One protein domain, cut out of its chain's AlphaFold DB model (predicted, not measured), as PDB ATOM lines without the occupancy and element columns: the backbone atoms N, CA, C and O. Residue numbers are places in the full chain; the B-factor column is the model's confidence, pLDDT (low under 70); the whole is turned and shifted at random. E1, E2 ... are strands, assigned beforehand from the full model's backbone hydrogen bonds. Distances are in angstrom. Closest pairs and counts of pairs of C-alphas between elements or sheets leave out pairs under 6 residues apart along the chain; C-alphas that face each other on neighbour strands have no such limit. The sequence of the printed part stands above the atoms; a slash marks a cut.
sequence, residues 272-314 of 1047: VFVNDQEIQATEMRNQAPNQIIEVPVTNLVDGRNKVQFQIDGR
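Overview. This is residues 272 to 314 of the 1047 residues of an uncharacterized protein of Candidatus Poribacteria bacterium (UniProt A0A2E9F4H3). A small three-stranded sheet in a loose, rod-shaped whole has the short strand E1 between two long strands, E2 and E3, which pair with it through residues 277 to 280 and 307 to 309, both antiparallel to it, and run on past it without being neighbours of each other. The long link of residues 285 to 306 loops back from the end of E2 to the start of E3, and residues 285 to 290 stick out. The printed part has 43 residues, with three named strands in the order E1, E2, E3 and no named helix; the sheet's order is E2, E1, E3, antiparallel throughout. The class is all strand, though under half of the residues, 18 of 43, are in named elements. The whole is loose, with a radius of gyration of the C-alphas of 12.2 A and spans of 38 by 18 by 13 A.

Along the chain. E1, residues 272 to 274, begins at C-alpha 272 (22.536, -4.459, -22.024) and is 6.9 A long. E2, residues 277 to 284, is the longest strand by residues and measures 20.6 A, ending at C-alpha 284 (32.000, -9.170, -14.521). E3, residues 307 to 313, measures 19.6 A and ends at C-alpha 313 (36.013, -0.806, -17.624).

Arrangement. E1 is the inner strand. E1 and E2 form an antiparallel hairpin at 164 degrees, with N 272 and O 280 2.8 A apart, within hydrogen-bond range. E1 and E3 are antiparallel at 160 degrees; N 273 and O 308, 2.8 A apart, are within that range, and C-alphas 274 and 307 face each other at 4.7 A. The edge strands E2 and E3 are apart.

Size, cuts and confidence. The C-alphas farthest apart, those of Asn 286 and Asp 302, are 38.0 A apart. The printed part has no cut. E1 to E2 is a tight link of 2 residues; E2 to E3 is a long link of 22. The mean pLDDT of the printed part is 85.3, with residues 286 to 289 under 70.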
ATOM      1  N   VAL A 272      23.218  -4.072 -20.784       93.00
ATOM      2  CA  VAL A 272      22.536  -4.459 -22.024       93.00
ATOM      3  C   VAL A 272      21.216  -3.719 -22.138       93.00
ATOM      4  O   VAL A 272      20.370  -3.805 -21.252       93.00
ATOM      5  N   PHE A 273      21.035  -3.037 -23.265       93.81
ATOM      6  CA  PHE A 273      19.815  -2.330 -23.621       93.81
ATOM      7  C   PHE A 273      19.154  -2.987 -24.830       93.81
ATOM      8  O   PHE A 273      19.837  -3.375 -25.785       93.81
ATOM      9  N   VAL A 274      17.827  -3.052 -24.830       93.38
ATOM     10  CA  VAL A 274      17.030  -3.416 -26.005       93.38
ATOM     11  C   VAL A 274      16.043  -2.297 -26.280       93.38
ATOM     12  O   VAL A 274      15.299  -1.899 -25.391       93.38
ATOM     13  N   ASN A 275      16.075  -1.766 -27.504       93.44
ATOM     14  CA  ASN A 275      15.281  -0.607 -27.922       93.44
ATOM     15  C   ASN A 275      15.400   0.557 -26.919       93.44
ATOM     16  O   ASN A 275      14.410   1.136 -26.486       93.44
ATOM     17  N   ASP A 276      16.648   0.843 -26.529       92.00
ATOM     18  CA  ASP A 276      17.050   1.891 -25.583       92.00
ATOM     19  C   ASP A 276      16.523   1.720 -24.137       92.00
ATOM     20  O   ASP A 276      16.754   2.584 -23.294       92.00
ATOM     21  N   GLN A 277      15.897   0.583 -23.809       92.50
ATOM     22  CA  GLN A 277      15.513   0.214 -22.442       92.50
ATOM     23  C   GLN A 277      16.547  -0.719 -21.812       92.50
ATOM     24  O   GLN A 277      16.957  -1.703 -22.430       92.50
ATOM     25  N   GLU A 278      16.976  -0.415 -20.585       94.06
ATOM     26  CA  GLU A 278      17.916  -1.253 -19.834       94.06
ATOM     27  C   GLU A 278      17.257  -2.590 -19.484       94.06
ATOM     28  O   GLU A 278      16.229  -2.625 -18.812       94.06
ATOM     29  N   ILE A 279      17.849  -3.689 -19.955       93.81
ATOM     30  CA  ILE A 279      17.384  -5.046 -19.658       93.81
ATOM     31  C   ILE A 279      18.135  -5.607 -18.456       93.81
ATOM     32  O   ILE A 279      17.527  -6.197 -17.567       93.81
ATOM     33  N   GLN A 280      19.459  -5.444 -18.430       90.31
ATOM     34  CA  GLN A 280      20.292  -5.981 -17.359       90.31
ATOM     35  C   GLN A 280      21.648  -5.273 -17.282       90.31
ATOM     36  O   GLN A 280      22.282  -5.039 -18.311       90.31
ATOM     37  N   ALA A 281      22.128  -5.020 -16.061       90.44
ATOM     38  CA  ALA A 281      23.494  -4.596 -15.776       90.44
ATOM     39  C   ALA A 281      24.199  -5.622 -14.877       90.44
ATOM     40  O   ALA A 281      23.707  -5.939 -13.794       90.44
ATOM     41  N   THR A 282      25.366  -6.111 -15.298       85.75
ATOM     42  CA  THR A 282      26.127  -7.128 -14.562       85.75
ATOM     43  C   THR A 282      27.580  -6.699 -14.350       85.75
ATOM     44  O   THR A 282      28.262  -6.305 -15.297       85.75
ATOM     45  N   GLU A 283      28.084  -6.828 -13.120       84.94
ATOM     46  CA  GLU A 283      29.523  -6.777 -12.836       84.94
ATOM     47  C   GLU A 283      30.198  -8.104 -13.207       84.94
ATOM     48  O   GLU A 283      29.838  -9.170 -12.700       84.94
ATOM     49  N   MET A 284      31.199  -8.036 -14.076       80.44
ATOM     50  CA  MET A 284      32.000  -9.170 -14.521       80.44
ATOM     51  C   MET A 284      33.331  -9.131 -13.772       80.44
ATOM     52  O   MET A 284      34.154  -8.257 -14.034       80.44
ATOM     53  N   ARG A 285      33.518 -10.059 -12.825       71.81
ATOM     54  CA  ARG A 285      34.757 -10.207 -12.044       71.81
ATOM     55  C   ARG A 285      35.489 -11.494 -12.419       71.81
ATOM     56  O   ARG A 285      34.848 -12.544 -12.517       71.81
ATOM     57  N   ASN A 286      36.814 -11.446 -12.570       66.50
ATOM     58  CA  ASN A 286      37.641 -12.597 -12.982       66.50
ATOM     59  C   ASN A 286      37.101 -13.306 -14.256       66.50
ATOM     60  O   ASN A 286      36.792 -12.670 -15.260       66.50
ATOM     61  N   GLN A 287      36.985 -14.643 -14.232       62.06
ATOM     62  CA  GLN A 287      36.344 -15.451 -15.274       62.06
ATOM     63  C   GLN A 287      34.848 -15.629 -14.965       62.06
ATOM     64  O   GLN A 287      34.442 -16.613 -14.345       62.06
ATOM     65  N   ALA A 288      34.015 -14.684 -15.397       61.44
ATOM     66  CA  ALA A 288      32.566 -14.793 -15.232       61.44
ATOM     67  C   ALA A 288      31.954 -15.881 -16.155       61.44
ATOM     68  O   ALA A 288      32.390 -16.044 -17.304       61.44
ATOM     69  N   PRO A 289      30.940 -16.643 -15.693       64.62
ATOM     70  CA  PRO A 289      30.259 -17.645 -16.511       64.62
ATOM     71  C   PRO A 289      29.460 -17.000 -17.657       64.62
ATOM     72  O   PRO A 289      29.134 -15.815 -17.623       64.62
ATOM     73  N   ASN A 290      29.104 -17.797 -18.673       71.50
ATOM     74  CA  ASN A 290      28.185 -17.340 -19.722       71.50
ATOM     75  C   ASN A 290      26.852 -16.911 -19.081       71.50
ATOM     76  O   ASN A 290      26.263 -17.698 -18.341       71.50
ATOM     77  N   GLN A 291      26.357 -15.724 -19.425       75.25
ATOM     78  CA  GLN A 291      25.045 -15.239 -18.995       75.25
ATOM     79  C   GLN A 291      24.050 -15.308 -20.152       75.25
ATOM     80  O   GLN A 291      24.405 -15.036 -21.300       75.25
ATOM     81  N   ILE A 292      22.811 -15.692 -19.845       78.06
ATOM     82  CA  ILE A 292      21.675 -15.593 -20.761       78.06
ATOM     83  C   ILE A 292      20.809 -14.460 -20.237       78.06
ATOM     84  O   ILE A 292      20.410 -14.485 -19.077       78.06
ATOM     85  N   ILE A 293      20.563 -13.478 -21.095       85.00
ATOM     86  CA  ILE A 293      19.719 -12.328 -20.792       85.00
ATOM     87  C   ILE A 293      18.430 -12.535 -21.578       85.00
ATOM     88  O   ILE A 293      18.433 -12.461 -22.810       85.00
ATOM     89  N   GLU A 294      17.352 -12.873 -20.876       85.50
ATOM     90  CA  GLU A 294      16.030 -12.997 -21.485       85.50
ATOM     91  C   GLU A 294      15.460 -11.601 -21.727       85.50
ATOM     92  O   GLU A 294      15.402 -10.771 -20.822       85.50
ATOM     93  N   VAL A 295      15.061 -11.337 -22.970       88.19
ATOM     94  CA  VAL A 295      14.442 -10.071 -23.357       88.19
ATOM     95  C   VAL A 295      12.928 -10.271 -23.332       88.19
ATOM     96  O   VAL A 295      12.428 -11.072 -24.128       88.19
ATOM     97  N   PRO A 296      12.183  -9.582 -22.450       87.81
ATOM     98  CA  PRO A 296      10.734  -9.704 -22.426       87.81
ATOM     99  C   PRO A 296      10.127  -9.242 -23.753       87.81
ATOM    100  O   PRO A 296      10.569  -8.262 -24.354       87.81
ATOM    101  N   VAL A 297       9.071  -9.929 -24.200       84.62
ATOM    102  CA  VAL A 297       8.383  -9.617 -25.468       84.62
ATOM    103  C   VAL A 297       7.878  -8.170 -25.493       84.62
ATOM    104  O   VAL A 297       7.876  -7.544 -26.544       84.62
ATOM    105  N   THR A 298       7.530  -7.602 -24.335       89.81
ATOM    106  CA  THR A 298       7.108  -6.201 -24.183       89.81
ATOM    107  C   THR A 298       8.180  -5.178 -24.561       89.81
ATOM    108  O   THR A 298       7.844  -4.034 -24.841       89.81
ATOM    109  N   ASN A 299       9.458  -5.564 -24.550       90.38
ATOM    110  CA  ASN A 299      10.576  -4.708 -24.951       90.38
ATOM    111  C   ASN A 299      10.921  -4.870 -26.441       90.38
ATOM    112  O   ASN A 299      11.813  -4.181 -26.936       90.38
ATOM    113  N   LEU A 300      10.242  -5.777 -27.152       90.56
ATOM    114  CA  LEU A 300      10.389  -5.972 -28.588       90.56
ATOM    115  C   LEU A 300       9.352  -5.141 -29.348       90.56
ATOM    116  O   LEU A 300       8.220  -4.969 -28.906       90.56
ATOM    117  N   VAL A 301       9.749  -4.649 -30.515       89.88
ATOM    118  CA  VAL A 301       8.876  -3.945 -31.459       89.88
ATOM    119  C   VAL A 301       8.765  -4.732 -32.758       89.88
ATOM    120  O   VAL A 301       9.665  -5.506 -33.105       89.88
ATOM    121  N   ASP A 302       7.684  -4.505 -33.499       83.62
ATOM    122  CA  ASP A 302       7.532  -5.061 -34.838       83.62
ATOM    123  C   ASP A 302       8.664  -4.575 -35.757       83.62
ATOM    124  O   ASP A 302       9.042  -3.401 -35.784       83.62
ATOM    125  N   GLY A 303       9.233  -5.499 -36.532       85.38
ATOM    126  CA  GLY A 303      10.348  -5.207 -37.428       85.38
ATOM    127  C   GLY A 303      11.714  -5.194 -36.730       85.38
ATOM    128  O   GLY A 303      12.129  -6.175 -36.108       85.38
ATOM    129  N   ARG A 304      12.500  -4.129 -36.938       87.75
ATOM    130  CA  ARG A 304      13.911  -4.084 -36.517       87.75
ATOM    131  C   ARG A 304      14.037  -3.717 -35.040       87.75
ATOM    132  O   ARG A 304      13.653  -2.627 -34.641       87.75
ATOM    133  N   ASN A 305      14.686  -4.593 -34.278       91.62
ATOM    134  CA  ASN A 305      15.001  -4.392 -32.866       91.62
ATOM    135  C   ASN A 305      16.486  -4.030 -32.689       91.62
ATOM    136  O   ASN A 305      17.355  -4.646 -33.312       91.62
ATOM    137  N   LYS A 306      16.788  -3.039 -31.843       93.06
ATOM    138  CA  LYS A 306      18.155  -2.585 -31.535       93.06
ATOM    139  C   LYS A 306      18.623  -3.210 -30.221       93.06
ATOM    140  O   LYS A 306      17.988  -3.005 -29.195       93.06
ATOM    141  N   VAL A 307      19.759  -3.910 -30.237       92.31
ATOM    142  CA  VAL A 307      20.430  -4.421 -29.027       92.31
ATOM    143  C   VAL A 307      21.748  -3.675 -28.847       92.31
ATOM    144  O   VAL A 307      22.593  -3.694 -29.744       92.31
ATOM    145  N   GLN A 308      21.923  -3.006 -27.710       93.06
ATOM    146  CA  GLN A 308      23.105  -2.207 -27.392       93.06
ATOM    147  C   GLN A 308      23.806  -2.768 -26.152       93.06
ATOM    148  O   GLN A 308      23.176  -3.035 -25.134       93.06
ATOM    149  N   PHE A 309      25.125  -2.923 -26.247       91.00
ATOM    150  CA  PHE A 309      25.990  -3.376 -25.161       91.00
ATOM    151  C   PHE A 309      26.895  -2.216 -24.750       91.00
ATOM    152  O   PHE A 309      27.643  -1.704 -25.582       91.00
ATOM    153  N   GLN A 310      26.817  -1.801 -23.491       91.44
ATOM    154  CA  GLN A 310      27.665  -0.768 -22.909       91.44
ATOM    155  C   GLN A 310      28.640  -1.408 -21.922       91.44
ATOM    156  O   GLN A 310      28.224  -2.173 -21.053       91.44
ATOM    157  N   ILE A 311      29.929  -1.103 -22.074       89.06
ATOM    158  CA  ILE A 311      31.000  -1.599 -21.208       89.06
ATOM    159  C   ILE A 311      31.631  -0.443 -20.432       89.06
ATOM    160  O   ILE A 311      32.124   0.510 -21.036       89.06
ATOM    161  N   ASP A 312      31.665  -0.569 -19.108       88.19
ATOM    162  CA  ASP A 312      32.376   0.344 -18.215       88.19
ATOM    163  C   ASP A 312      33.561  -0.411 -17.583       88.19
ATOM    164  O   ASP A 312      33.382  -1.274 -16.722       88.19
ATOM    165  N   GLY A 313      34.782  -0.127 -18.050       83.94
ATOM    166  CA  GLY A 313      36.013  -0.806 -17.624       83.94
ATOM    167  C   GLY A 313      36.880  -1.265 -18.799       83.94
ATOM    168  O   GLY A 313      36.695  -0.833 -19.938       83.94
ATOM    169  N   ARG A 314      37.849  -2.144 -18.525       77.19
ATOM    170  CA  ARG A 314      38.610  -2.868 -19.556       77.19
ATOM    171  C   ARG A 314      38.214  -4.332 -19.469       77.19
ATOM    172  O   ARG A 314      38.071  -4.842 -18.372       77.19
TER     173      ARG A 314